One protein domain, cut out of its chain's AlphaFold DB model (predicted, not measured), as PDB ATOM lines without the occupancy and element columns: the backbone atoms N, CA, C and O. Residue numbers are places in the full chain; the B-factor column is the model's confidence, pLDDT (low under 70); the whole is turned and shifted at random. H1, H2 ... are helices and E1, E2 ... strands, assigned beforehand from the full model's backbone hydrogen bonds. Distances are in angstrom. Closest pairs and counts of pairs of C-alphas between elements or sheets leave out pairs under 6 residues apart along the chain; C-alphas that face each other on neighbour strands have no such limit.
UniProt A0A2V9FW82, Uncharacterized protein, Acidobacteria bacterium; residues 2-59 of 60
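AT A GLANCE: This is residues 2 to 59 of the 60 residues of an uncharacterized protein of Acidobacteria bacterium (UniProt A0A2V9FW82). A ribbon of two parallel strands, E1 and E2, has the long helix H4 running back along it; H2 and H3 reach beyond the ribbon to one end, and short H1 packs on H4 near the other. The 58 printed residues include four named helices and two strands, in the order H1 E1 H2 H3 H4 E2, class mixed. The whole is only just compact, close to loose (radius of gyration of the C-alphas 12.4 A), and elongated, spanning 36 by 21 by 16 A.

IN THESE COORDINATES: E1 is residues 11 to 15, 13.1 A long; E2, residues 54 to 58, ends at C-alpha 58 (-22.733, -37.681, -14.836). H4, residues 37 to 50, is 19.9 A long. H2 is residues 16 to 24, H3 26 to 34; H1, 2 to 8, begins at C-alpha 2 (-22.243, -20.682, -24.113).

HOW THE PARTS SIT: E1 and E2 are parallel at 19 degrees, with N 14 and O 56 2.8 A apart, within hydrogen-bond range. Together with H2, H3 and H4 they form a strand-helix-strand unit, parallel neighbour strands with helices between. H4 and E1 are near each other; the closest C-alphas of H4 and E2, Cys 48 and Thr 54, are 6.2 A apart. H1 touches residues 43 to 48 of H4 alone, closest at the C-alphas of Ile 6 and Cys 48, 6.7 A. H2 touches H3, closest at the C-alphas of Leu 23 and Ala 29, 4.1 A, at a steep tilt of 63 degrees, opposite ways. H3 and H4 meet only through their link. Every O i to N i+4 pair is within hydrogen-bond range in H2 and H4, 2 of 3 in H1 and 3 of 5 in H3.

THE WHOLE: The C-alphas farthest apart, of Arg 27 and Gly 52, are 36.3 A apart. The printed part has no cut, and its five links between elements are tight. Mean pLDDT of the printed part is 73.9; 18 residues are under 70, among them 16 to 19.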
ATOM      1  N   SER A   2     -23.068 -19.587 -24.704       59.91
ATOM      2  CA  SER A   2     -22.243 -20.682 -24.113       59.91
ATOM      3  C   SER A   2     -20.781 -20.342 -23.765       59.91
ATOM      4  O   SER A   2     -20.177 -21.025 -22.948       59.91
ATOM      5  N   THR A   3     -20.189 -19.290 -24.343       64.38
ATOM      6  CA  THR A   3     -18.779 -18.927 -24.072       64.38
ATOM      7  C   THR A   3     -18.579 -18.277 -22.697       64.38
ATOM      8  O   THR A   3     -17.582 -18.557 -22.045       64.38
ATOM      9  N   GLN A   4     -19.537 -17.466 -22.224       71.44
ATOM     10  CA  GLN A   4     -19.496 -16.893 -20.866       71.44
ATOM     11  C   GLN A   4     -19.541 -17.985 -19.797       71.44
ATOM     12  O   GLN A   4     -18.738 -17.966 -18.873       71.44
ATOM     13  N   LEU A   5     -20.396 -18.992 -19.992       66.38
ATOM     14  CA  LEU A   5     -20.552 -20.112 -19.066       66.38
ATOM     15  C   LEU A   5     -19.230 -20.864 -18.824       66.38
ATOM     16  O   LEU A   5     -18.935 -21.254 -17.702       66.38
ATOM     17  N   ILE A   6     -18.417 -21.015 -19.871       66.56
ATOM     18  CA  ILE A   6     -17.110 -21.696 -19.848       66.56
ATOM     19  C   ILE A   6     -16.002 -20.799 -19.290       66.56
ATOM     20  O   ILE A   6     -14.998 -21.273 -18.755       66.56
ATOM     21  N   HIS A   7     -16.167 -19.488 -19.425       68.69
ATOM     22  CA  HIS A   7     -15.198 -18.530 -18.924       68.69
ATOM     23  C   HIS A   7     -15.356 -18.300 -17.415       68.69
ATOM     24  O   HIS A   7     -14.355 -18.208 -16.707       68.69
ATOM     25  N   GLU A   8     -16.599 -18.261 -16.929       73.81
ATOM     26  CA  GLU A   8     -16.947 -18.045 -15.520       73.81
ATOM     27  C   GLU A   8     -16.817 -19.316 -14.667       73.81
ATOM     28  O   GLU A   8     -16.598 -19.220 -13.463       73.81
ATOM     29  N   ASN A   9     -16.888 -20.505 -15.277       67.62
ATOM     30  CA  ASN A   9     -16.824 -21.778 -14.561       67.62
ATOM     31  C   ASN A   9     -15.607 -22.602 -14.991       67.62
ATOM     32  O   ASN A   9     -15.403 -22.889 -16.169       67.62
ATOM     33  N   GLN A  10     -14.799 -23.025 -14.015       65.88
ATOM     34  CA  GLN A  10     -13.634 -23.883 -14.266       65.88
ATOM     35  C   GLN A  10     -14.031 -25.335 -14.582       65.88
ATOM     36  O   GLN A  10     -13.317 -26.029 -15.309       65.88
ATOM     37  N   VAL A  11     -15.179 -25.770 -14.055       72.69
ATOM     38  CA  VAL A  11     -15.750 -27.106 -14.242       72.69
ATOM     39  C   VAL A  11     -17.231 -26.959 -14.562       72.69
ATOM     40  O   VAL A  11     -17.949 -26.248 -13.862       72.69
ATOM     41  N   ILE A  12     -17.686 -27.639 -15.610       77.75
ATOM     42  CA  ILE A  12     -19.099 -27.707 -15.983       77.75
ATOM     43  C   ILE A  12     -19.556 -29.153 -15.811       77.75
ATOM     44  O   ILE A  12     -18.975 -30.067 -16.393       77.75
ATOM     45  N   VAL A  13     -20.600 -29.360 -15.011       75.94
ATOM     46  CA  VAL A  13     -21.178 -30.685 -14.752       75.94
ATOM     47  C   VAL A  13     -22.512 -30.792 -15.482       75.94
ATOM     48  O   VAL A  13     -23.367 -29.920 -15.346       75.94
ATOM     49  N   VAL A  14     -22.687 -31.855 -16.268       74.94
ATOM     50  CA  VAL A  14     -23.915 -32.135 -17.018       74.94
ATOM     51  C   VAL A  14     -24.475 -33.477 -16.570       74.94
ATOM     52  O   VAL A  14     -23.850 -34.521 -16.754       74.94
ATOM     53  N   GLU A  15     -25.676 -33.460 -15.999       73.50
ATOM     54  CA  GLU A  15     -26.382 -34.673 -15.590       73.50
ATOM     55  C   GLU A  15     -27.172 -35.260 -16.763       73.50
ATOM     56  O   GLU A  15     -28.194 -34.721 -17.193       73.50
ATOM     57  N   THR A  16     -26.726 -36.414 -17.256       68.50
ATOM     58  CA  THR A  16     -27.364 -37.119 -18.381       68.50
ATOM     59  C   THR A  16     -28.714 -37.731 -17.972       68.50
ATOM     60  O   THR A  16     -29.592 -37.954 -18.810       68.50
ATOM     61  N   LEU A  17     -28.926 -37.953 -16.668       67.81
ATOM     62  CA  LEU A  17     -30.158 -38.531 -16.130       67.81
ATOM     63  C   LEU A  17     -31.365 -37.620 -16.311       67.81
ATOM     64  O   LEU A  17     -32.433 -38.096 -16.685       67.81
ATOM     65  N   CYS A  18     -31.188 -36.314 -16.103       64.12
ATOM     66  CA  CYS A  18     -32.234 -35.332 -16.351       64.12
ATOM     67  C   CYS A  18     -32.651 -35.368 -17.823       64.12
ATOM     68  O   CYS A  18     -33.836 -35.480 -18.112       64.12
ATOM     69  N   THR A  19     -31.700 -35.416 -18.755       66.19
ATOM     70  CA  THR A  19     -32.004 -35.480 -20.191       66.19
ATOM     71  C   THR A  19     -32.738 -36.768 -20.563       66.19
ATOM     72  O   THR A  19     -33.797 -36.710 -21.179       66.19
ATOM     73  N   LYS A  20     -32.246 -37.939 -20.132       71.69
ATOM     74  CA  LYS A  20     -32.901 -39.235 -20.395       71.69
ATOM     75  C   LYS A  20     -34.294 -39.315 -19.767       71.69
ATOM     76  O   LYS A  20     -35.216 -39.832 -20.390       71.69
ATOM     77  N   ASN A  21     -34.466 -38.816 -18.545       71.38
ATOM     78  CA  ASN A  21     -35.745 -38.874 -17.844       71.38
ATOM     79  C   ASN A  21     -36.752 -37.873 -18.429       71.38
ATOM     80  O   ASN A  21     -37.923 -38.196 -18.601       71.38
ATOM     81  N   MET A  22     -36.296 -36.686 -18.829       71.94
ATOM     82  CA  MET A  22     -37.145 -35.710 -19.506       71.94
ATOM     83  C   MET A  22     -37.524 -36.158 -20.927       71.94
ATOM     84  O   MET A  22     -38.657 -35.928 -21.333       71.94
ATOM     85  N   LEU A  23     -36.645 -36.872 -21.644       70.00
ATOM     86  CA  LEU A  23     -36.970 -37.525 -22.923       70.00
ATOM     87  C   LEU A  23     -37.986 -38.669 -22.764       70.00
ATOM     88  O   LEU A  23     -38.775 -38.920 -23.671       70.00
ATOM     89  N   LYS A  24     -38.013 -39.348 -21.610       74.19
ATOM     90  CA  LYS A  24     -39.043 -40.353 -21.286       74.19
ATOM     91  C   LYS A  24     -40.405 -39.726 -20.972       74.19
ATOM     92  O   LYS A  24     -41.435 -40.363 -21.179       74.19
ATOM     93  N   HIS A  25     -40.435 -38.488 -20.485       73.62
ATOM     94  CA  HIS A  25     -41.675 -37.763 -20.227       73.62
ATOM     95  C   HIS A  25     -42.107 -36.989 -21.477       73.62
ATOM     96  O   HIS A  25     -41.640 -35.880 -21.711       73.62
ATOM     97  N   GLY A  26     -43.050 -37.534 -22.253       69.56
ATOM     98  CA  GLY A  26     -43.470 -36.986 -23.557       69.56
ATOM     99  C   GLY A  26     -43.798 -35.482 -23.594       69.56
ATOM    100  O   GLY A  26     -43.562 -34.834 -24.607       69.56
ATOM    101  N   ARG A  27     -44.260 -34.893 -22.478       74.44
ATOM    102  CA  ARG A  27     -44.520 -33.442 -22.365       74.44
ATOM    103  C   ARG A  27     -43.245 -32.584 -22.343       74.44
ATOM    104  O   ARG A  27     -43.280 -31.438 -22.771       74.44
ATOM    105  N   LEU A  28     -42.147 -33.117 -21.815       67.69
ATOM    106  CA  LEU A  28     -40.841 -32.452 -21.735       67.69
ATOM    107  C   LEU A  28     -39.927 -32.872 -22.890       67.69
ATOM    108  O   LEU A  28     -39.091 -32.084 -23.321       67.69
ATOM    109  N   ALA A  29     -40.126 -34.079 -23.422       71.00
ATOM    110  CA  ALA A  29     -39.369 -34.615 -24.543       71.00
ATOM    111  C   ALA A  29     -39.460 -33.717 -25.784       71.00
ATOM    112  O   ALA A  29     -38.431 -33.412 -26.378       71.00
ATOM    113  N   GLY A  30     -40.666 -33.240 -26.123       69.25
ATOM    114  CA  GLY A  30     -40.869 -32.319 -27.246       69.25
ATOM    115  C   GLY A  30     -40.090 -31.015 -27.073       69.25
ATOM    116  O   GLY A  30     -39.309 -30.652 -27.938       69.25
ATOM    117  N   VAL A  31     -40.205 -30.372 -25.906       70.12
ATOM    118  CA  VAL A  31     -39.537 -29.088 -25.622       70.12
ATOM    119  C   VAL A  31     -38.010 -29.218 -25.620       70.12
ATOM    120  O   VAL A  31     -37.313 -28.320 -26.074       70.12
ATOM    121  N   ILE A  32     -37.468 -30.330 -25.120       69.69
ATOM    122  CA  ILE A  32     -36.014 -30.552 -25.049       69.69
ATOM    123  C   ILE A  32     -35.432 -30.954 -26.399       69.69
ATOM    124  O   ILE A  32     -34.322 -30.536 -26.733       69.69
ATOM    125  N   SER A  33     -36.174 -31.757 -27.163       68.50
ATOM    126  CA  SER A  33     -35.803 -32.101 -28.532       68.50
ATOM    127  C   SER A  33     -35.828 -30.856 -29.418       68.50
ATOM    128  O   SER A  33     -34.856 -30.610 -30.126       68.50
ATOM    129  N   ASP A  34     -36.872 -30.028 -29.310       63.38
ATOM    130  CA  ASP A  34     -36.973 -28.747 -30.024       63.38
ATOM    131  C   ASP A  34     -35.891 -27.751 -29.586       63.38
ATOM    132  O   ASP A  34     -35.401 -26.965 -30.393       63.38
ATOM    133  N   ALA A  35     -35.469 -27.794 -28.318       70.12
ATOM    134  CA  ALA A  35     -34.398 -26.947 -27.800       70.12
ATOM    135  C   ALA A  35     -32.977 -27.417 -28.184       70.12
ATOM    136  O   ALA A  35     -32.009 -26.766 -27.791       70.12
ATOM    137  N   GLY A  36     -32.818 -28.527 -28.918       72.06
ATOM    138  CA  GLY A  36     -31.511 -28.977 -29.420       72.06
ATOM    139  C   GLY A  36     -30.512 -29.328 -28.312       72.06
ATOM    140  O   GLY A  36     -29.319 -29.045 -28.417       72.06
ATOM    141  N   PHE A  37     -30.979 -29.921 -27.211       75.19
ATOM    142  CA  PHE A  37     -30.150 -30.134 -26.017       75.19
ATOM    143  C   PHE A  37     -28.927 -31.040 -26.269       75.19
ATOM    144  O   PHE A  37     -27.881 -30.858 -25.646       75.19
ATOM    145  N   GLY A  38     -29.030 -31.987 -27.207       75.12
ATOM    146  CA  GLY A  38     -27.898 -32.812 -27.648       75.12
ATOM    147  C   GLY A  38     -26.806 -31.985 -28.333       75.12
ATOM    148  O   GLY A  38     -25.637 -32.074 -27.953       75.12
ATOM    149  N   ASP A  39     -27.198 -31.113 -29.264       80.81
ATOM    150  CA  ASP A  39     -26.281 -30.207 -29.964       80.81
ATOM    151  C   ASP A  39     -25.653 -29.192 -29.002       80.81
ATOM    152  O   ASP A  39     -24.469 -28.868 -29.106       80.81
ATOM    153  N   PHE A  40     -26.415 -28.738 -28.003       81.31
ATOM    154  CA  PHE A  40     -25.916 -27.864 -26.946       81.31
ATOM    155  C   PHE A  40     -24.820 -28.533 -26.101       81.31
ATOM    156  O   PHE A  40     -23.784 -27.914 -25.846       81.31
ATOM    157  N   ILE A  41     -25.002 -29.803 -25.712       81.62
ATOM    158  CA  ILE A  41     -23.963 -30.578 -25.016       81.62
ATOM    159  C   ILE A  41     -22.726 -30.745 -25.907       81.62
ATOM    160  O   ILE A  41     -21.612 -30.530 -25.429       81.62
ATOM    161  N   GLY A  42     -22.903 -31.047 -27.198       82.62
ATOM    162  CA  GLY A  42     -21.790 -31.124 -28.152       82.62
ATOM    163  C   GLY A  42     -21.018 -29.801 -28.267       82.62
ATOM    164  O   GLY A  42     -19.787 -29.781 -28.264       82.62
ATOM    165  N   MET A  43     -21.729 -28.669 -28.268       84.12
ATOM    166  CA  MET A  43     -21.122 -27.334 -28.244       84.12
ATOM    167  C   MET A  43     -20.325 -27.068 -26.960       84.12
ATOM    168  O   MET A  43     -19.275 -26.421 -27.013       84.12
ATOM    169  N   LEU A  44     -20.819 -27.533 -25.809       82.38
ATOM    170  CA  LEU A  44     -20.109 -27.420 -24.536       82.38
ATOM    171  C   LEU A  44     -18.843 -28.278 -24.525       82.38
ATOM    172  O   LEU A  44     -17.808 -27.780 -24.098       82.38
ATOM    173  N   GLU A  45     -18.887 -29.511 -25.033       82.38
ATOM    174  CA  GLU A  45     -17.702 -30.374 -25.162       82.38
ATOM    175  C   GLU A  45     -16.624 -29.738 -26.030       82.38
ATOM    176  O   GLU A  45     -15.463 -29.638 -25.617       82.38
ATOM    177  N   TYR A  46     -17.021 -29.250 -27.206       83.81
ATOM    178  CA  TYR A  46     -16.120 -28.574 -28.129       83.81
ATOM    179  C   TYR A  46     -15.421 -27.389 -27.455       83.81
ATOM    180  O   TYR A  46     -14.193 -27.286 -27.458       83.81
ATOM    181  N   LYS A  47     -16.194 -26.505 -26.819       82.00
ATOM    182  CA  LYS A  47     -15.633 -25.311 -26.188       82.00
ATOM    183  C   LYS A  47     -14.847 -25.634 -24.915       82.00
ATOM    184  O   LYS A  47     -13.815 -25.015 -24.691       82.00
ATOM    185  N   CYS A  48     -15.273 -26.596 -24.098       83.44
ATOM    186  CA  CYS A  48     -14.503 -27.008 -22.922       83.44
ATOM    187  C   CYS A  48     -13.130 -27.547 -23.337       83.44
ATOM    188  O   CYS A  48     -12.126 -27.142 -22.760       83.44
ATOM    189  N   THR A  49     -13.075 -28.345 -24.406       80.69
ATOM    190  CA  THR A  49     -11.813 -28.810 -25.000       80.69
ATOM    191  C   THR A  49     -10.952 -27.636 -25.466       80.69
ATOM    192  O   THR A  49      -9.761 -27.583 -25.174       80.69
ATOM    193  N   TRP A  50     -11.553 -26.655 -26.145       82.19
ATOM    194  CA  TRP A  50     -10.828 -25.508 -26.693       82.19
ATOM    195  C   TRP A  50     -10.259 -24.565 -25.622       82.19
ATOM    196  O   TRP A  50      -9.171 -24.021 -25.790       82.19
ATOM    197  N   TYR A  51     -10.967 -24.405 -24.502       80.00
ATOM    198  CA  TYR A  51     -10.567 -23.538 -23.388       80.00
ATOM    199  C   TYR A  51      -9.883 -24.285 -22.229       80.00
ATOM    200  O   TYR A  51      -9.657 -23.691 -21.174       80.00
ATOM    201  N   GLY A  52      -9.577 -25.580 -22.383       78.88
ATOM    202  CA  GLY A  52      -8.958 -26.394 -21.329       78.88
ATOM    203  C   GLY A  52      -9.813 -26.525 -20.063       78.88
ATOM    204  O   GLY A  52      -9.281 -26.609 -18.956       78.88
ATOM    205  N   ARG A  53     -11.143 -26.487 -20.201       80.94
ATOM    206  CA  ARG A  53     -12.099 -26.667 -19.100       80.94
ATOM    207  C   ARG A  53     -12.559 -28.115 -19.017       80.94
ATOM    208  O   ARG A  53     -12.633 -28.817 -20.021       80.94
ATOM    209  N   THR A  54     -12.908 -28.547 -17.810       78.50
ATOM    210  CA  THR A  54     -13.381 -29.917 -17.586       78.50
ATOM    211  C   THR A  54     -14.899 -29.966 -17.700       78.50
ATOM    212  O   THR A  54     -15.600 -29.304 -16.931       78.50
ATOM    213  N   LEU A  55     -15.401 -30.766 -18.643       81.25
ATOM    214  CA  LEU A  55     -16.808 -31.145 -18.706       81.25
ATOM    215  C   LEU A  55     -16.980 -32.522 -18.057       81.25
ATOM    216  O   LEU A  55     -16.409 -33.502 -18.531       81.25
ATOM    217  N   VAL A  56     -17.780 -32.610 -16.998       82.50
ATOM    218  CA  VAL A  56     -18.100 -33.880 -16.336       82.50
ATOM    219  C   VAL A  56     -19.519 -34.282 -16.711       82.50
ATOM    220  O   VAL A  56     -20.481 -33.643 -16.289       82.50
ATOM    221  N   LYS A  57     -19.658 -35.350 -17.498       78.06
ATOM    222  CA  LYS A  57     -20.955 -35.979 -17.770       78.06
ATOM    223  C   LYS A  57     -21.248 -36.999 -16.673       78.06
ATOM    224  O   LYS A  57     -20.548 -38.000 -16.563       78.06
ATOM    225  N   VAL A  58     -22.273 -36.745 -15.866       76.81
ATOM    226  CA  VAL A  58     -22.733 -37.681 -14.836       76.81
ATOM    227  C   VAL A  58     -23.871 -38.507 -15.427       76.81
ATOM    228  O   VAL A  58     -24.960 -37.987 -15.680       76.81
ATOM    229  N   ASP A  59     -23.598 -39.780 -15.696       64.88
ATOM    230  CA  ASP A  59     -24.603 -40.799 -16.011       64.88
ATOM    231  C   ASP A  59     -24.752 -41.690 -14.765       64.88
ATOM    232  O   ASP A  59     -23.744 -42.046 -14.151       64.88
TER     233      ASP A  59